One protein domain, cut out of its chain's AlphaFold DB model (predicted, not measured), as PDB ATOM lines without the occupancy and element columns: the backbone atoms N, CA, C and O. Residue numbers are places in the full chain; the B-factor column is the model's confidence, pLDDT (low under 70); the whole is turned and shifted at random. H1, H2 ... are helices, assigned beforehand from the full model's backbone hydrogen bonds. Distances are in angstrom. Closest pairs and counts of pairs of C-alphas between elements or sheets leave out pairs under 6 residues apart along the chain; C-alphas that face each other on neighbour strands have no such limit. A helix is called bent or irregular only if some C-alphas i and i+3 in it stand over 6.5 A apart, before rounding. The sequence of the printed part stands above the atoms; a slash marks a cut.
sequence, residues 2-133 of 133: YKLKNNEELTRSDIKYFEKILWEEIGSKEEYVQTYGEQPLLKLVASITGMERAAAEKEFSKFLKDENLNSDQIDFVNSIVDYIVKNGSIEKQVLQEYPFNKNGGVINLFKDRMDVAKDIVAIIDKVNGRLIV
ATOM      1  N   TYR A   2     262.419 141.933 331.024       89.50
ATOM      2  CA  TYR A   2     262.002 141.183 332.228       89.50
ATOM      3  C   TYR A   2     261.777 139.674 332.003       89.50
ATOM      4  O   TYR A   2     262.282 138.865 332.774       89.50
ATOM      5  N   LYS A   3     261.083 139.290 330.926       91.69
ATOM      6  CA  LYS A   3     260.787 137.879 330.634       91.69
ATOM      7  C   LYS A   3     262.039 137.031 330.397       91.69
ATOM      8  O   LYS A   3     262.196 135.985 331.010       91.69
ATOM      9  N   LEU A   4     262.971 137.521 329.572       90.81
ATOM     10  CA  LEU A   4     264.259 136.854 329.330       90.81
ATOM     11  C   LEU A   4     265.047 136.661 330.626       90.81
ATOM     12  O   LEU A   4     265.554 135.573 330.889       90.81
ATOM     13  N   LYS A   5     265.080 137.714 331.445       93.38
ATOM     14  CA  LYS A   5     265.715 137.722 332.759       93.38
ATOM     15  C   LYS A   5     265.144 136.668 333.706       93.38
ATOM     16  O   LYS A   5     265.904 136.041 334.428       93.38
ATOM     17  N   ASN A   6     263.834 136.446 333.680       94.75
ATOM     18  CA  ASN A   6     263.158 135.518 334.586       94.75
ATOM     19  C   ASN A   6     262.882 134.136 333.969       94.75
ATOM     20  O   ASN A   6     262.141 133.351 334.556       94.75
ATOM     21  N   ASN A   7     263.486 133.825 332.814       93.12
ATOM     22  CA  ASN A   7     263.249 132.581 332.073       93.12
ATOM     23  C   ASN A   7     261.754 132.336 331.761       93.12
ATOM     24  O   ASN A   7     261.272 131.206 331.796       93.12
ATOM     25  N   GLU A   8     261.008 133.404 331.478       91.12
ATOM     26  CA  GLU A   8     259.590 133.341 331.115       91.12
ATOM     27  C   GLU A   8     259.400 133.179 329.603       91.12
ATOM     28  O   GLU A   8     260.240 133.590 328.796       91.12
ATOM     29  N   GLU A   9     258.260 132.607 329.216       89.19
ATOM     30  CA  GLU A   9     257.904 132.398 327.815       89.19
ATOM     31  C   GLU A   9     257.746 133.728 327.062       89.19
ATOM     32  O   GLU A   9     257.079 134.668 327.513       89.19
ATOM     33  N   LEU A  10     258.361 133.796 325.882       89.50
ATOM     34  CA  LEU A  10     258.293 134.954 325.002       89.50
ATOM     35  C   LEU A  10     257.147 134.810 324.007       89.50
ATOM     36  O   LEU A  10     256.972 133.781 323.361       89.50
ATOM     37  N   THR A  11     256.391 135.887 323.842       90.94
ATOM     38  CA  THR A  11     255.330 135.989 322.842       90.94
ATOM     39  C   THR A  11     255.856 136.633 321.563       90.94
ATOM     40  O   THR A  11     256.863 137.342 321.566       90.94
ATOM     41  N   ARG A  12     255.117 136.493 320.457       89.06
ATOM     42  CA  ARG A  12     255.436 137.191 319.196       89.06
ATOM     43  C   ARG A  12     255.523 138.711 319.355       89.06
ATOM     44  O   ARG A  12     256.300 139.352 318.656       89.06
ATOM     45  N   SER A  13     254.730 139.286 320.259       90.19
ATOM     46  CA  SER A  13     254.772 140.721 320.548       90.19
ATOM     47  C   SER A  13     256.067 141.121 321.255       90.19
ATOM     48  O   SER A  13     256.604 142.182 320.957       90.19
ATOM     49  N   ASP A  14     256.596 140.264 322.137       90.50
ATOM     50  CA  ASP A  14     257.893 140.496 322.785       90.50
ATOM     51  C   ASP A  14     259.027 140.483 321.751       90.50
ATOM     52  O   ASP A  14     259.901 141.346 321.790       90.50
ATOM     53  N   ILE A  15     258.978 139.550 320.791       89.56
ATOM     54  CA  ILE A  15     259.965 139.455 319.705       89.56
ATOM     55  C   ILE A  15     259.941 140.733 318.864       89.56
ATOM     56  O   ILE A  15     260.958 141.410 318.782       89.56
ATOM     57  N   LYS A  16     258.772 141.129 318.340       90.44
ATOM     58  CA  LYS A  16     258.617 142.366 317.549       90.44
ATOM     59  C   LYS A  16     259.076 143.618 318.290       90.44
ATOM     60  O   LYS A  16     259.571 144.560 317.680       90.44
ATOM     61  N   TYR A  17     258.887 143.649 319.606       90.69
ATOM     62  CA  TYR A  17     259.391 144.745 320.421       90.69
ATOM     63  C   TYR A  17     260.926 144.778 320.423       90.69
ATOM     64  O   TYR A  17     261.500 145.842 320.221       90.69
ATOM     65  N   PHE A  18     261.600 143.634 320.587       90.38
ATOM     66  CA  PHE A  18     263.063 143.578 320.495       90.38
ATOM     67  C   PHE A  18     263.585 143.952 319.109       90.38
ATOM     68  O   PHE A  18     264.570 144.679 319.034       90.38
ATOM     69  N   GLU A  19     262.917 143.497 318.047       89.50
ATOM     70  CA  GLU A  19     263.222 143.857 316.656       89.50
ATOM     71  C   GLU A  19     263.239 145.371 316.470       89.50
ATOM     72  O   GLU A  19     264.243 145.938 316.047       89.50
ATOM     73  N   LYS A  20     262.149 146.031 316.875       90.44
ATOM     74  CA  LYS A  20     262.020 147.482 316.785       90.44
ATOM     75  C   LYS A  20     263.125 148.198 317.559       90.44
ATOM     76  O   LYS A  20     263.782 149.081 317.021       90.44
ATOM     77  N   ILE A  21     263.342 147.819 318.820       89.62
ATOM     78  CA  ILE A  21     264.360 148.472 319.649       89.62
ATOM     79  C   ILE A  21     265.735 148.327 318.995       89.62
ATOM     80  O   ILE A  21     266.391 149.335 318.757       89.62
ATOM     81  N   LEU A  22     266.150 147.097 318.669       86.75
ATOM     82  CA  LEU A  22     267.495 146.803 318.173       86.75
ATOM     83  C   LEU A  22     267.766 147.351 316.772       86.75
ATOM     84  O   LEU A  22     268.882 147.794 316.526       86.75
ATOM     85  N   TRP A  23     266.792 147.300 315.865       88.38
ATOM     86  CA  TRP A  23     267.015 147.601 314.445       88.38
ATOM     87  C   TRP A  23     266.468 148.950 313.979       88.38
ATOM     88  O   TRP A  23     266.721 149.327 312.836       88.38
ATOM     89  N   GLU A  24     265.703 149.653 314.815       85.50
ATOM     90  CA  GLU A  24     265.167 150.974 314.471       85.50
ATOM     91  C   GLU A  24     265.599 152.068 315.455       85.50
ATOM     92  O   GLU A  24     265.764 153.213 315.040       85.50
ATOM     93  N   GLU A  25     265.783 151.755 316.746       88.62
ATOM     94  CA  GLU A  25     266.048 152.782 317.766       88.62
ATOM     95  C   GLU A  25     267.526 152.907 318.157       88.62
ATOM     96  O   GLU A  25     268.001 154.023 318.369       88.62
ATOM     97  N   ILE A  26     268.259 151.792 318.271       86.81
ATOM     98  CA  ILE A  26     269.658 151.803 318.755       86.81
ATOM     99  C   ILE A  26     270.703 151.427 317.704       86.81
ATOM    100  O   ILE A  26     271.891 151.635 317.940       86.81
ATOM    101  N   GLY A  27     270.282 150.897 316.561       86.50
ATOM    102  CA  GLY A  27     271.157 150.507 315.462       86.50
ATOM    103  C   GLY A  27     270.367 149.841 314.347       86.50
ATOM    104  O   GLY A  27     269.144 149.880 314.341       86.50
ATOM    105  N   SER A  28     271.073 149.217 313.414       87.75
ATOM    106  CA  SER A  28     270.530 148.439 312.300       87.75
ATOM    107  C   SER A  28     270.905 146.966 312.430       87.75
ATOM    108  O   SER A  28     271.902 146.605 313.060       87.75
ATOM    109  N   LYS A  29     270.127 146.077 311.806       86.50
ATOM    110  CA  LYS A  29     270.418 144.636 311.812       86.50
ATOM    111  C   LYS A  29     271.829 144.341 311.286       86.50
ATOM    112  O   LYS A  29     272.514 143.475 311.825       86.50
ATOM    113  N   GLU A  30     272.267 145.072 310.270       87.56
ATOM    114  CA  GLU A  30     273.571 144.928 309.633       87.56
ATOM    115  C   GLU A  30     274.726 145.236 310.598       87.56
ATOM    116  O   GLU A  30     275.686 144.467 310.659       87.56
ATOM    117  N   GLU A  31     274.626 146.299 311.402       86.75
ATOM    118  CA  GLU A  31     275.640 146.661 312.409       86.75
ATOM    119  C   GLU A  31     275.781 145.583 313.492       86.75
ATOM    120  O   GLU A  31     276.892 145.240 313.917       86.75
ATOM    121  N   TYR A  32     274.661 144.984 313.905       84.00
ATOM    122  CA  TYR A  32     274.676 143.870 314.850       84.00
ATOM    123  C   TYR A  32     275.311 142.617 314.249       84.00
ATOM    124  O   TYR A  32     276.127 141.982 314.915       84.00
ATOM    125  N   VAL A  33     275.006 142.282 312.992       86.38
ATOM    126  CA  VAL A  33     275.624 141.137 312.302       86.38
ATOM    127  C   VAL A  33     277.131 141.339 312.128       86.38
ATOM    128  O   VAL A  33     277.895 140.397 312.313       86.38
ATOM    129  N   GLN A  34     277.589 142.559 311.837       87.88
ATOM    130  CA  GLN A  34     279.024 142.861 311.760       87.88
ATOM    131  C   GLN A  34     279.734 142.700 313.111       87.88
ATOM    132  O   GLN A  34     280.880 142.256 313.149       87.88
ATOM    133  N   THR A  35     279.061 143.037 314.214       84.62
ATOM    134  CA  THR A  35     279.657 143.014 315.560       84.62
ATOM    135  C   THR A  35     279.607 141.630 316.212       84.62
ATOM    136  O   THR A  35     280.578 141.197 316.830       84.62
ATOM    137  N   TYR A  36     278.476 140.932 316.093       79.00
ATOM    138  CA  TYR A  36     278.181 139.689 316.817       79.00
ATOM    139  C   TYR A  36     278.109 138.452 315.908       79.00
ATOM    140  O   TYR A  36     277.955 137.331 316.402       79.00
ATOM    141  N   GLY A  37     278.237 138.635 314.592       83.38
ATOM    142  CA  GLY A  37     278.000 137.600 313.591       83.38
ATOM    143  C   GLY A  37     276.511 137.324 313.367       83.38
ATOM    144  O   GLY A  37     275.631 137.939 313.973       83.38
ATOM    145  N   GLU A  38     276.211 136.363 312.494       82.62
ATOM    146  CA  GLU A  38     274.842 135.872 312.336       82.62
ATOM    147  C   GLU A  38     274.426 135.059 313.569       82.62
ATOM    148  O   GLU A  38     274.920 133.956 313.812       82.62
ATOM    149  N   GLN A  39     273.503 135.610 314.361       81.75
ATOM    150  CA  GLN A  39     272.899 134.936 315.509       81.75
ATOM    151  C   GLN A  39     271.382 135.162 315.543       81.75
ATOM    152  O   GLN A  39     270.911 136.223 315.121       81.75
ATOM    153  N   PRO A  40     270.596 134.209 316.084       87.81
ATOM    154  CA  PRO A  40     269.183 134.440 316.360       87.81
ATOM    155  C   PRO A  40     268.996 135.664 317.261       87.81
ATOM    156  O   PRO A  40     269.706 135.816 318.260       87.81
ATOM    157  N   LEU A  41     268.010 136.508 316.945       89.38
ATOM    158  CA  LEU A  41     267.741 137.759 317.665       89.38
ATOM    159  C   LEU A  41     267.674 137.554 319.180       89.38
ATOM    160  O   LEU A  41     268.311 138.274 319.943       89.38
ATOM    161  N   LEU A  42     266.921 136.550 319.627       90.94
ATOM    162  CA  LEU A  42     266.718 136.304 321.051       90.94
ATOM    163  C   LEU A  42     268.000 135.870 321.760       90.94
ATOM    164  O   LEU A  42     268.192 136.224 322.921       90.94
ATOM    165  N   LYS A  43     268.897 135.166 321.066       91.25
ATOM    166  CA  LYS A  43     270.209 134.796 321.602       91.25
ATOM    167  C   LYS A  43     271.101 136.021 321.794       91.25
ATOM    168  O   LYS A  43     271.732 136.142 322.840       91.25
ATOM    169  N   LEU A  44     271.076 136.957 320.845       89.81
ATOM    170  CA  LEU A  44     271.756 138.245 320.976       89.81
ATOM    171  C   LEU A  44     271.178 139.076 322.133       89.81
ATOM    172  O   LEU A  44     271.914 139.583 322.973       89.81
ATOM    173  N   VAL A  45     269.851 139.186 322.230       91.00
ATOM    174  CA  VAL A  45     269.215 139.922 323.335       91.00
ATOM    175  C   VAL A  45     269.573 139.283 324.682       91.00
ATOM    176  O   VAL A  45     269.872 139.993 325.644       91.00
ATOM    177  N   ALA A  46     269.568 137.951 324.765       92.81
ATOM    178  CA  ALA A  46     269.924 137.217 325.973       92.81
ATOM    179  C   ALA A  46     271.402 137.391 326.358       92.81
ATOM    180  O   ALA A  46     271.679 137.560 327.543       92.81
ATOM    181  N   SER A  47     272.329 137.417 325.394       91.50
ATOM    182  CA  SER A  47     273.759 137.620 325.670       91.50
ATOM    183  C   SER A  47     274.071 139.012 326.217       91.50
ATOM    184  O   SER A  47     274.978 139.156 327.033       91.50
ATOM    185  N   ILE A  48     273.280 140.017 325.835       88.25
ATOM    186  CA  ILE A  48     273.372 141.381 326.375       88.25
ATOM    187  C   ILE A  48     272.701 141.476 327.753       88.25
ATOM    188  O   ILE A  48     273.173 142.186 328.640       88.25
ATOM    189  N   THR A  49     271.570 140.792 327.935       91.50
ATOM    190  CA  THR A  49     270.702 140.979 329.108       91.50
ATOM    191  C   THR A  49     271.092 140.106 330.301       91.50
ATOM    192  O   THR A  49     270.868 140.506 331.447       91.50
ATOM    193  N   GLY A  50     271.623 138.910 330.048       95.12
ATOM    194  CA  GLY A  50     271.819 137.894 331.074       95.12
ATOM    195  C   GLY A  50     270.511 137.258 331.562       95.12
ATOM    196  O   GLY A  50     269.443 137.404 330.955       95.12
ATOM    197  N   MET A  51     270.600 136.555 332.688       96.81
ATOM    198  CA  MET A  51     269.469 135.979 333.420       96.81
ATOM    199  C   MET A  51     269.549 136.372 334.898       96.81
ATOM    200  O   MET A  51     270.633 136.522 335.453       96.81
ATOM    201  N   GLU A  52     268.409 136.525 335.564       97.69
ATOM    202  CA  GLU A  52     268.372 136.707 337.013       97.69
ATOM    203  C   GLU A  52     268.837 135.430 337.713       97.69
ATOM    204  O   GLU A  52     268.409 134.321 337.379       97.69
ATOM    205  N   ARG A  53     269.688 135.592 338.731       97.31
ATOM    206  CA  ARG A  53     270.267 134.464 339.471       97.31
ATOM    207  C   ARG A  53     269.206 133.529 340.030       97.31
ATOM    208  O   ARG A  53     269.299 132.327 339.820       97.31
ATOM    209  N   ALA A  54     268.164 134.077 340.648       97.50
ATOM    210  CA  ALA A  54     267.081 133.276 341.208       97.50
ATOM    211  C   ALA A  54     266.344 132.439 340.143       97.50
ATOM    212  O   ALA A  54     265.913 131.323 340.427       97.50
ATOM    213  N   ALA A  55     266.211 132.951 338.913       97.50
ATOM    214  CA  ALA A  55     265.595 132.210 337.814       97.50
ATOM    215  C   ALA A  55     266.500 131.068 337.333       97.50
ATOM    216  O   ALA A  55     266.023 129.948 337.158       97.50
ATOM    217  N   ALA A  56     267.806 131.317 337.197       97.62
ATOM    218  CA  ALA A  56     268.772 130.279 336.846       97.62
ATOM    219  C   ALA A  56     268.857 129.192 337.935       97.62
ATOM    220  O   ALA A  56     268.703 128.008 337.646       97.62
ATOM    221  N   GLU A  57     269.011 129.574 339.204       97.62
ATOM    222  CA  GLU A  57     269.057 128.640 340.338       97.62
ATOM    223  C   GLU A  57     267.785 127.798 340.453       97.62
ATOM    224  O   GLU A  57     267.857 126.621 340.802       97.62
ATOM    225  N   LYS A  58     266.615 128.360 340.121       97.62
ATOM    226  CA  LYS A  58     265.353 127.615 340.102       97.62
ATOM    227  C   LYS A  58     265.401 126.445 339.118       97.62
ATOM    228  O   LYS A  58     264.993 125.344 339.492       97.62
ATOM    229  N   GLU A  59     265.920 126.655 337.909       97.50
ATOM    230  CA  GLU A  59     266.045 125.599 336.893       97.50
ATOM    231  C   GLU A  59     267.022 124.492 337.320       97.50
ATOM    232  O   GLU A  59     266.767 123.315 337.069       97.50
ATOM    233  N   PHE A  60     268.099 124.845 338.030       97.56
ATOM    234  CA  PHE A  60     269.117 123.892 338.497       97.56
ATOM    235  C   PHE A  60     268.920 123.421 339.948       97.56
ATOM    236  O   PHE A  60     269.736 122.662 340.476       97.56
ATOM    237  N   SER A  61     267.818 123.810 340.594       96.81
ATOM    238  CA  SER A  61     267.577 123.593 342.028       96.81
ATOM    239  C   SER A  61     267.600 122.126 342.452       96.81
ATOM    240  O   SER A  61     268.013 121.832 343.573       96.81
ATOM    241  N   LYS A  62     267.206 121.210 341.553       95.88
ATOM    242  CA  LYS A  62     267.306 119.756 341.757       95.88
ATOM    243  C   LYS A  62     268.739 119.341 342.093       95.88
ATOM    244  O   LYS A  62     268.918 118.547 343.001       95.88
ATOM    245  N   PHE A  63     269.730 119.868 341.378       96.00
ATOM    246  CA  PHE A  63     271.133 119.483 341.544       96.00
ATOM    247  C   PHE A  63     271.799 120.261 342.672       96.00
ATOM    248  O   PHE A  63     272.515 119.681 343.472       96.00
ATOM    249  N   LEU A  64     271.509 121.560 342.790       94.06
ATOM    250  CA  LEU A  64     272.082 122.416 343.837       94.06
ATOM    251  C   LEU A  64     271.714 121.973 345.263       94.06
ATOM    252  O   LEU A  64     272.368 122.378 346.219       94.06
ATOM    253  N   LYS A  65     270.651 121.175 345.409       93.06
ATOM    254  CA  LYS A  65     270.164 120.639 346.686       93.06
ATOM    255  C   LYS A  65     270.312 119.117 346.797       93.06
ATOM    256  O   LYS A  65     269.787 118.542 347.745       93.06
ATOM    257  N   ASP A  66     270.952 118.463 345.828       92.94
ATOM    258  CA  ASP A  66     271.133 117.010 345.850       92.94
ATOM    259  C   ASP A  66     272.308 116.647 346.766       92.94
ATOM    260  O   ASP A  66     273.470 116.833 346.410       92.94
ATOM    261  N   GLU A  67     271.997 116.093 347.939       89.62
ATOM    262  CA  GLU A  67     272.989 115.638 348.925       89.62
ATOM    263  C   GLU A  67     273.874 114.489 348.411       89.62
ATOM    264  O   GLU A  67     274.901 114.182 349.015       89.62
ATOM    265  N   ASN A  68     273.511 113.853 347.289       92.75
ATOM    266  CA  ASN A  68     274.323 112.810 346.664       92.75
ATOM    267  C   ASN A  68     275.400 113.362 345.721       92.75
ATOM    268  O   ASN A  68     276.192 112.572 345.200       92.75
ATOM    269  N   LEU A  69     275.412 114.672 345.443       94.44
ATOM    270  CA  LEU A  69     276.472 115.306 344.664       94.44
ATOM    271  C   LEU A  69     277.609 115.758 345.572       94.44
ATOM    272  O   LEU A  69     277.401 116.293 346.659       94.44
ATOM    273  N   ASN A  70     278.836 115.551 345.103       93.88
ATOM    274  CA  ASN A  70     280.018 116.045 345.803       93.88
ATOM    275  C   ASN A  70     280.263 117.536 345.505       93.88
ATOM    276  O   ASN A  70     279.667 118.112 344.593       93.88
ATOM    277  N   SER A  71     281.180 118.153 346.251       92.94
ATOM    278  CA  SER A  71     281.488 119.580 346.108       92.94
ATOM    279  C   SER A  71     281.921 119.968 344.691       92.94
ATOM    280  O   SER A  71     281.436 120.968 344.179       92.94
ATOM    281  N   ASP A  72     282.743 119.156 344.015       92.50
ATOM    282  CA  ASP A  72     283.182 119.449 342.641       92.50
ATOM    283  C   ASP A  72     282.005 119.446 341.644       92.50
ATOM    284  O   ASP A  72     281.964 120.245 340.708       92.50
ATOM    285  N   GLN A  73     281.032 118.550 341.833       94.38
ATOM    286  CA  GLN A  73     279.824 118.466 341.008       94.38
ATOM    287  C   GLN A  73     278.882 119.645 341.270       94.38
ATOM    288  O   GLN A  73     278.327 120.204 340.322       94.38
ATOM    289  N   ILE A  74     278.729 120.054 342.530       94.75
ATOM    290  CA  ILE A  74     277.949 121.239 342.904       94.75
ATOM    291  C   ILE A  74     278.597 122.514 342.348       94.75
ATOM    292  O   ILE A  74     277.906 123.333 341.743       94.75
ATOM    293  N   ASP A  75     279.917 122.658 342.463       93.56
ATOM    294  CA  ASP A  75     280.665 123.799 341.922       93.56
ATOM    295  C   ASP A  75     280.558 123.891 340.396       93.56
ATOM    296  O   ASP A  75     280.450 124.985 339.831       93.56
ATOM    297  N   PHE A  76     280.512 122.748 339.713       94.75
ATOM    298  CA  PHE A  76     280.241 122.701 338.281       94.75
ATOM    299  C   PHE A  76     278.838 123.225 337.937       94.75
ATOM    300  O   PHE A  76     278.696 124.041 337.024       94.75
ATOM    301  N   VAL A  77     277.804 122.821 338.684       95.69
ATOM    302  CA  VAL A  77     276.435 123.333 338.482       95.69
ATOM    303  C   VAL A  77     276.358 124.831 338.789       95.69
ATOM    304  O   VAL A  77     275.772 125.581 338.010       95.69
ATOM    305  N   ASN A  78     277.001 125.296 339.862       95.94
ATOM    306  CA  ASN A  78     277.100 126.723 340.179       95.94
ATOM    307  C   ASN A  78     277.792 127.507 339.058       95.94
ATOM    308  O   ASN A  78     277.319 128.572 338.671       95.94
ATOM    309  N   SER A  79     278.849 126.951 338.461       95.94
ATOM    310  CA  SER A  79     279.533 127.572 337.322       95.94
ATOM    311  C   SER A  79     278.611 127.717 336.106       95.94
ATOM    312  O   SER A  79     278.683 128.718 335.393       95.94
ATOM    313  N   ILE A  80     277.713 126.750 335.871       96.50
ATOM    314  CA  ILE A  80     276.701 126.842 334.806       96.50
ATOM    315  C   ILE A  80     275.716 127.970 335.118       96.50
ATOM    316  O   ILE A  80     275.437 128.795 334.247       96.50
ATOM    317  N   VAL A  81     275.215 128.024 336.355       97.50
ATOM    318  CA  VAL A  81     274.305 129.083 336.813       97.50
ATOM    319  C   VAL A  81     274.950 130.453 336.624       97.50
ATOM    320  O   VAL A  81     274.356 131.315 335.983       97.50
ATOM    321  N   ASP A  82     276.181 130.642 337.094       97.44
ATOM    322  CA  ASP A  82     276.923 131.898 336.964       97.44
ATOM    323  C   ASP A  82     277.118 132.306 335.501       97.44
ATOM    324  O   ASP A  82     276.951 133.477 335.139       97.44
ATOM    325  N   TYR A  83     277.423 131.337 334.638       97.50
ATOM    326  CA  TYR A  83     277.573 131.585 333.213       97.50
ATOM    327  C   TYR A  83     276.254 132.028 332.576       97.50
ATOM    328  O   TYR A  83     276.239 133.012 331.840       97.50
ATOM    329  N   ILE A  84     275.142 131.349 332.868       97.38
ATOM    330  CA  ILE A  84     273.820 131.707 332.333       97.38
ATOM    331  C   ILE A  84     273.357 133.059 332.886       97.38
ATOM    332  O   ILE A  84     272.789 133.856 332.145       97.38
ATOM    333  N   VAL A  85     273.636 133.366 334.153       97.69
ATOM    334  CA  VAL A  85     273.330 134.675 334.747       97.69
ATOM    335  C   VAL A  85     274.004 135.796 333.965       97.69
ATOM    336  O   VAL A  85     273.369 136.801 333.656       97.69
ATOM    337  N   LYS A  86     275.268 135.604 333.581       96.75
ATOM    338  CA  LYS A  86     276.023 136.605 332.824       96.75
ATOM    339  C   LYS A  86     275.654 136.656 331.338       96.75
ATOM    340  O   LYS A  86     275.577 137.744 330.784       96.75
ATOM    341  N   ASN A  87     275.450 135.505 330.698       95.56
ATOM    342  CA  ASN A  87     275.369 135.390 329.234       95.56
ATOM    343  C   ASN A  87     273.960 135.044 328.716       95.56
ATOM    344  O   ASN A  87     273.759 134.849 327.520       95.56
ATOM    345  N   GLY A  88     272.984 134.866 329.607       95.25
ATOM    346  CA  GLY A  88     271.594 134.514 329.299       95.25
ATOM    347  C   GLY A  88     271.381 133.079 328.801       95.25
ATOM    348  O   GLY A  88     270.257 132.580 328.824       95.25
ATOM    349  N   SER A  89     272.437 132.396 328.367       95.31
ATOM    350  CA  SER A  89     272.438 131.027 327.843       95.31
ATOM    351  C   SER A  89     273.842 130.429 327.948       95.31
ATOM    352  O   SER A  89     274.794 131.137 328.281       95.31
ATOM    353  N   ILE A  90     273.978 129.133 327.672       95.25
ATOM    354  CA  ILE A  90     275.279 128.460 327.603       95.25
ATOM    355  C   ILE A  90     275.294 127.445 326.465       95.25
ATOM    356  O   ILE A  90     274.433 126.574 326.392       95.25
ATOM    357  N   GLU A  91     276.280 127.532 325.578       92.31
ATOM    358  CA  GLU A  91     276.469 126.535 324.521       92.31
ATOM    359  C   GLU A  91     277.156 125.283 325.069       92.31
ATOM    360  O   GLU A  91     278.051 125.368 325.909       92.31
ATOM    361  N   LYS A  92     276.785 124.099 324.571       90.75
ATOM    362  CA  LYS A  92     277.340 122.824 325.072       90.75
ATOM    363  C   LYS A  92     278.855 122.733 324.902       90.75
ATOM    364  O   LYS A  92     279.524 122.097 325.710       90.75
ATOM    365  N   GLN A  93     279.391 123.374 323.868       90.94
ATOM    366  CA  GLN A  93     280.821 123.456 323.592       90.94
ATOM    367  C   GLN A  93     281.577 124.145 324.735       90.94
ATOM    368  O   GLN A  93     282.661 123.694 325.087       90.94
ATOM    369  N   VAL A  94     280.969 125.140 325.392       92.19
ATOM    370  CA  VAL A  94     281.567 125.854 326.534       92.19
ATOM    371  C   VAL A  94     281.852 124.901 327.698       92.19
ATOM    372  O   VAL A  94     282.827 125.077 328.422       92.19
ATOM    373  N   LEU A  95     281.064 123.830 327.855       91.06
ATOM    374  CA  LEU A  95     281.292 122.822 328.898       91.06
ATOM    375  C   LEU A  95     282.587 122.011 328.692       91.06
ATOM    376  O   LEU A  95     283.015 121.306 329.605       91.06
ATOM    377  N   GLN A  96     283.197 122.081 327.503       88.88
ATOM    378  CA  GLN A  96     284.493 121.466 327.186       88.88
ATOM    379  C   GLN A  96     285.674 122.421 327.419       88.88
ATOM    380  O   GLN A  96     286.833 122.017 327.302       88.88
ATOM    381  N   GLU A  97     285.400 123.675 327.770       90.94
ATOM    382  CA  GLU A  97     286.388 124.732 327.965       90.94
ATOM    383  C   GLU A  97     286.585 125.043 329.456       90.94
ATOM    384  O   GLU A  97     285.834 124.593 330.323       90.94
ATOM    385  N   TYR A  98     287.630 125.802 329.786       86.81
ATOM    386  CA  TYR A  98     287.847 126.263 331.158       86.81
ATOM    387  C   TYR A  98     286.774 127.306 331.541       86.81
ATOM    388  O   TYR A  98     286.472 128.169 330.718       86.81
ATOM    389  N   PRO A  99     286.217 127.301 332.773       88.31
ATOM    390  CA  PRO A  99     286.577 126.473 333.934       88.31
ATOM    391  C   PRO A  99     285.887 125.103 334.001       88.31
ATOM    392  O   PRO A  99     286.243 124.288 334.852       88.31
ATOM    393  N   PHE A 100     284.934 124.820 333.113       90.38
ATOM    394  CA  PHE A 100     284.115 123.602 333.131       90.38
ATOM    395  C   PHE A 100     284.918 122.312 332.926       90.38
ATOM    396  O   PHE A 100     284.543 121.252 333.428       90.38
ATOM    397  N   ASN A 101     286.059 122.399 332.239       88.69
ATOM    398  CA  ASN A 101     286.941 121.265 331.989       88.69
ATOM    399  C   ASN A 101     288.031 121.025 333.049       88.69
ATOM    400  O   ASN A 101     288.767 120.045 332.931       88.69
ATOM    401  N   LYS A 102     288.114 121.856 334.101       84.50
ATOM    402  CA  LYS A 102     289.208 121.847 335.093       84.50
ATOM    403  C   LYS A 102     289.478 120.468 335.715       84.50
ATOM    404  O   LYS A 102     290.633 120.125 335.940       84.50
ATOM    405  N   ASN A 103     288.435 119.661 335.924       80.19
ATOM    406  CA  ASN A 103     288.522 118.327 336.531       80.19
ATOM    407  C   ASN A 103     288.415 117.186 335.495       80.19
ATOM    408  O   ASN A 103     287.882 116.117 335.784       80.19
ATOM    409  N   GLY A 104     288.895 117.402 334.264       80.25
ATOM    410  CA  GLY A 104     288.767 116.439 333.160       80.25
ATOM    411  C   GLY A 104     287.410 116.495 332.446       80.25
ATOM    412  O   GLY A 104     287.025 115.540 331.770       80.25
ATOM    413  N   GLY A 105     286.683 117.605 332.602       85.75
ATOM    414  CA  GLY A 105     285.379 117.835 331.977       85.75
ATOM    415  C   GLY A 105     284.224 117.063 332.598       85.75
ATOM    416  O   GLY A 105     284.381 116.262 333.519       85.75
ATOM    417  N   VAL A 106     283.036 117.314 332.045       87.81
ATOM    418  CA  VAL A 106     281.762 116.737 332.507       87.81
ATOM    419  C   VAL A 106     281.822 115.210 332.580       87.81
ATOM    420  O   VAL A 106     281.302 114.615 333.516       87.81
ATOM    421  N   ILE A 107     282.494 114.569 331.618       86.94
ATOM    422  CA  ILE A 107     282.590 113.106 331.542       86.94
ATOM    423  C   ILE A 107     283.346 112.542 332.746       86.94
ATOM    424  O   ILE A 107     282.881 111.591 333.362       86.94
ATOM    425  N   ASN A 108     284.496 113.120 333.099       90.94
ATOM    426  CA  ASN A 108     285.272 112.627 334.234       90.94
ATOM    427  C   ASN A 108     284.600 112.981 335.567       90.94
ATOM    428  O   ASN A 108     284.544 112.152 336.475       90.94
ATOM    429  N   LEU A 109     284.035 114.188 335.662       92.81
ATOM    430  CA  LEU A 109     283.366 114.680 336.865       92.81
ATOM    431  C   LEU A 109     282.116 113.862 337.236       92.81
ATOM    432  O   LEU A 109     281.812 113.680 338.415       92.81
ATOM    433  N   PHE A 110     281.410 113.335 336.236       93.62
ATOM    434  CA  PHE A 110     280.192 112.540 336.406       93.62
ATOM    435  C   PHE A 110     280.355 111.085 335.943       93.62
ATOM    436  O   PHE A 110     279.361 110.427 335.645       93.62
ATOM    437  N   LYS A 111     281.583 110.550 335.908       92.94
ATOM    438  CA  LYS A 111     281.886 109.205 335.374       92.94
ATOM    439  C   LYS A 111     281.002 108.085 335.947       92.94
ATOM    440  O   LYS A 111     280.560 107.213 335.204       92.94
ATOM    441  N   ASP A 112     280.687 108.157 337.241       92.62
ATOM    442  CA  ASP A 112     279.878 107.164 337.965       92.62
ATOM    443  C   ASP A 112     278.381 107.546 338.023       92.62
ATOM    444  O   ASP A 112     277.565 106.815 338.577       92.62
ATOM    445  N   ARG A 113     278.017 108.716 337.474       92.00
ATOM    446  CA  ARG A 113     276.688 109.354 337.542       92.00
ATOM    447  C   ARG A 113     276.341 110.073 336.233       92.00
ATOM    448  O   ARG A 113     275.918 111.230 336.210       92.00
ATOM    449  N   MET A 114     276.552 109.389 335.108       93.81
ATOM    450  CA  MET A 114     276.320 109.952 333.771       93.81
ATOM    451  C   MET A 114     274.843 110.286 333.503       93.81
ATOM    452  O   MET A 114     274.544 111.079 332.611       93.81
ATOM    453  N   ASP A 115     273.923 109.692 334.259       94.88
ATOM    454  CA  ASP A 115     272.512 110.072 334.327       94.88
ATOM    455  C   ASP A 115     272.342 111.533 334.774       94.88
ATOM    456  O   ASP A 115     271.659 112.302 334.102       94.88
ATOM    457  N   VAL A 116     273.054 111.955 335.823       95.12
ATOM    458  CA  VAL A 116     273.007 113.335 336.331       95.12
ATOM    459  C   VAL A 116     273.548 114.319 335.297       95.12
ATOM    460  O   VAL A 116     272.931 115.352 335.048       95.12
ATOM    461  N   ALA A 117     274.670 113.993 334.648       93.81
ATOM    462  CA  ALA A 117     275.231 114.842 333.596       93.81
ATOM    463  C   ALA A 117     274.244 115.054 332.438       93.81
ATOM    464  O   ALA A 117     274.112 116.167 331.928       93.81
ATOM    465  N   LYS A 118     273.525 113.999 332.034       95.06
ATOM    466  CA  LYS A 118     272.488 114.091 330.997       95.06
ATOM    467  C   LYS A 118     271.330 114.980 331.436       95.06
ATOM    468  O   LYS A 118     270.900 115.816 330.645       95.06
ATOM    469  N   ASP A 119     270.871 114.846 332.677       96.25
ATOM    470  CA  ASP A 119     269.806 115.692 333.218       96.25
ATOM    471  C   ASP A 119     270.222 117.174 333.246       96.25
ATOM    472  O   ASP A 119     269.434 118.038 332.864       96.25
ATOM    473  N   ILE A 120     271.465 117.488 333.636       95.81
ATOM    474  CA  ILE A 120     272.000 118.863 333.615       95.81
ATOM    475  C   ILE A 120     271.969 119.429 332.190       95.81
ATOM    476  O   ILE A 120     271.490 120.543 331.971       95.81
ATOM    477  N   VAL A 121     272.442 118.657 331.205       95.00
ATOM    478  CA  VAL A 121     272.429 119.072 329.793       95.00
ATOM    479  C   VAL A 121     270.998 119.257 329.277       95.00
ATOM    480  O   VAL A 121     270.749 120.195 328.523       95.00
ATOM    481  N   ALA A 122     270.044 118.435 329.716       96.50
ATOM    482  CA  ALA A 122     268.638 118.597 329.351       96.50
ATOM    483  C   ALA A 122     268.042 119.912 329.887       96.50
ATOM    484  O   ALA A 122     267.256 120.560 329.192       96.50
ATOM    485  N   ILE A 123     268.438 120.352 331.087       96.75
ATOM    486  CA  ILE A 123     268.049 121.673 331.603       96.75
ATOM    487  C   ILE A 123     268.680 122.796 330.774       96.75
ATOM    488  O   ILE A 123     267.984 123.754 330.439       96.75
ATOM    489  N   ILE A 124     269.950 122.669 330.374       96.19
ATOM    490  CA  ILE A 124     270.591 123.628 329.457       96.19
ATOM    491  C   ILE A 124     269.811 123.720 328.140       96.19
ATOM    492  O   ILE A 124     269.511 124.821 327.685       96.19
ATOM    493  N   ASP A 125     269.429 122.585 327.555       95.69
ATOM    494  CA  ASP A 125     268.647 122.550 326.316       95.69
ATOM    495  C   ASP A 125     267.284 123.224 326.478       95.69
ATOM    496  O   ASP A 125     266.881 124.018 325.629       95.69
ATOM    497  N   LYS A 126     266.594 122.970 327.594       94.75
ATOM    498  CA  LYS A 126     265.322 123.626 327.922       94.75
ATOM    499  C   LYS A 126     265.485 125.144 328.032       94.75
ATOM    500  O   LYS A 126     264.688 125.890 327.469       94.75
ATOM    501  N   VAL A 127     266.512 125.599 328.750       94.81
ATOM    502  CA  VAL A 127     266.847 127.019 328.918       94.81
ATOM    503  C   VAL A 127     267.136 127.642 327.550       94.81
ATOM    504  O   VAL A 127     266.507 128.629 327.185       94.81
ATOM    505  N   ASN A 128     268.023 127.054 326.753       94.75
ATOM    506  CA  ASN A 128     268.404 127.605 325.451       94.75
ATOM    507  C   ASN A 128     267.272 127.549 324.417       94.75
ATOM    508  O   ASN A 128     267.185 128.428 323.560       94.75
ATOM    509  N   GLY A 129     266.385 126.554 324.503       91.88
ATOM    510  CA  GLY A 129     265.284 126.348 323.563       91.88
ATOM    511  C   GLY A 129     264.352 127.554 323.430       91.88
ATOM    512  O   GLY A 129     263.818 127.797 322.352       91.88
ATOM    513  N   ARG A 130     264.233 128.385 324.476       89.00
ATOM    514  CA  ARG A 130     263.430 129.621 324.434       89.00
ATOM    515  C   ARG A 130     263.992 130.706 323.503       89.00
ATOM    516  O   ARG A 130     263.342 131.727 323.312       89.00
ATOM    517  N   LEU A 131     265.213 130.534 322.990       89.94
ATOM    518  CA  LEU A 131     265.926 131.517 322.165       89.94
ATOM    519  C   LEU A 131     265.924 131.172 320.667       89.94
ATOM    520  O   LEU A 131     266.488 131.926 319.878       89.94
ATOM    521  N   ILE A 132     265.321 130.043 320.280       78.75
ATOM    522  CA  ILE A 132     265.323 129.509 318.903       78.75
ATOM    523  C   ILE A 132     264.027 129.889 318.146       78.75
ATOM    524  O   ILE A 132     263.767 129.391 317.056       78.75
ATOM    525  N   VAL A 133     263.195 130.754 318.736       62.09
ATOM    526  CA  VAL A 133     261.866 131.140 318.217       62.09
ATOM    527  C   VAL A 133     261.943 131.882 316.887       62.09
ATOM    528  O   VAL A 133     262.834 132.752 316.756       62.09
TER     529      VAL A 133
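AT A GLANCE: This is residues 2 to 133 of the 133 residues of an uncharacterized protein of Anaerosalibacter bizertensis (UniProt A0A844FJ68). Two helical lobes stand end to end along the longest axis. One is a loose three-helix bundle of H5, H6 and H9, with the short H7 and H8 over the H6 and H9 side; the other is a group of H1, H2 and H3 round H4, which meets the end of H6 where the lobes join. The printed part has 132 residues with nine named helices, H1 to H9 in order, and no named strand; the class is all helix. It is only just compact, close to loose, with a radius of gyration of the C-alphas of 16.4 A, and elongated, spanning 51 by 26 by 19 A.

IN THESE COORDINATES: H1 covers residues 2 to 5, beginning at C-alpha 2 (262.002, 141.183, 332.228). H2 covers residues 12 to 25, 18.9 A long, H3 residues 29 to 36, and H4 residues 41 to 49, 12.3 A long. H5, residues 53 to 64, is 12.9 A long and irregular: C-alphas 59 and 62 are 7.7 A apart. H6, residues 71 to 87, is 23.9 A long and begins at C-alpha 71 (281.488, 119.580, 346.108). H7 covers residues 92 to 96 and H8 residues 105 to 109. H9, residues 114 to 129, is 22.2 A long and ends at C-alpha 129 (265.284, 126.348, 323.563).

HOW THE PARTS SIT: H4 is the hub, touching three helices. H1 only just touches it, with 3 pairs of C-alphas within 8 A, the closest Leu 4 and Ala 46 at 6.6 A. H2 touches H4 with residues 15 to 19 alone, only just about perpendicular at 72 degrees, the closest C-alphas being Ile 15 and Leu 42 at 7.6 A. H3 is close to H4 but not clearly touching, with C-alphas 36 and 44 at 7.8 A. H4 and H6 touch only at their ends, the C-alphas of Ser 47 and Asn 87 being 4.5 A apart. H5 and H6 form a helical hairpin, at a shallow tilt of 24 degrees, opposite ways; their closest C-alphas, Arg 53 and Val 85, are 5.6 A apart. H5, H6 and H9 form a bundle, three helices side by side. H9 only just touches H5, with 3 pairs within 8 A, the closest C-alphas being Glu 59 and Ile 123 at 6.9 A. H9 and H6 are close but not clearly touching, at a shallow tilt of 9 degrees, the same way, with C-alphas 77 and 120 the closest at 8.0 A. H8 touches H7, C-alphas 96 and 105 being closest at 6.1 A, and only just touches H9, C-alphas 106 and 117 being closest at 6.9 A. Every O i to N i+4 pair is within hydrogen-bond range in H2, H3, H4, H6, H8 and H9, against 6 of 8 in H5 and 0 of 1 in H7, where 2 of 2 O i to N i+3 pairs are; H1 is too short for an i+4 pair.

THE WHOLE: The C-alphas of Glu 24 and Asp 112 are the two farthest apart, 51.8 A. The printed part has no cut and no long link. The mean pLDDT of the printed part is 91.5, and residue 133, the chain's last, is the one under 70.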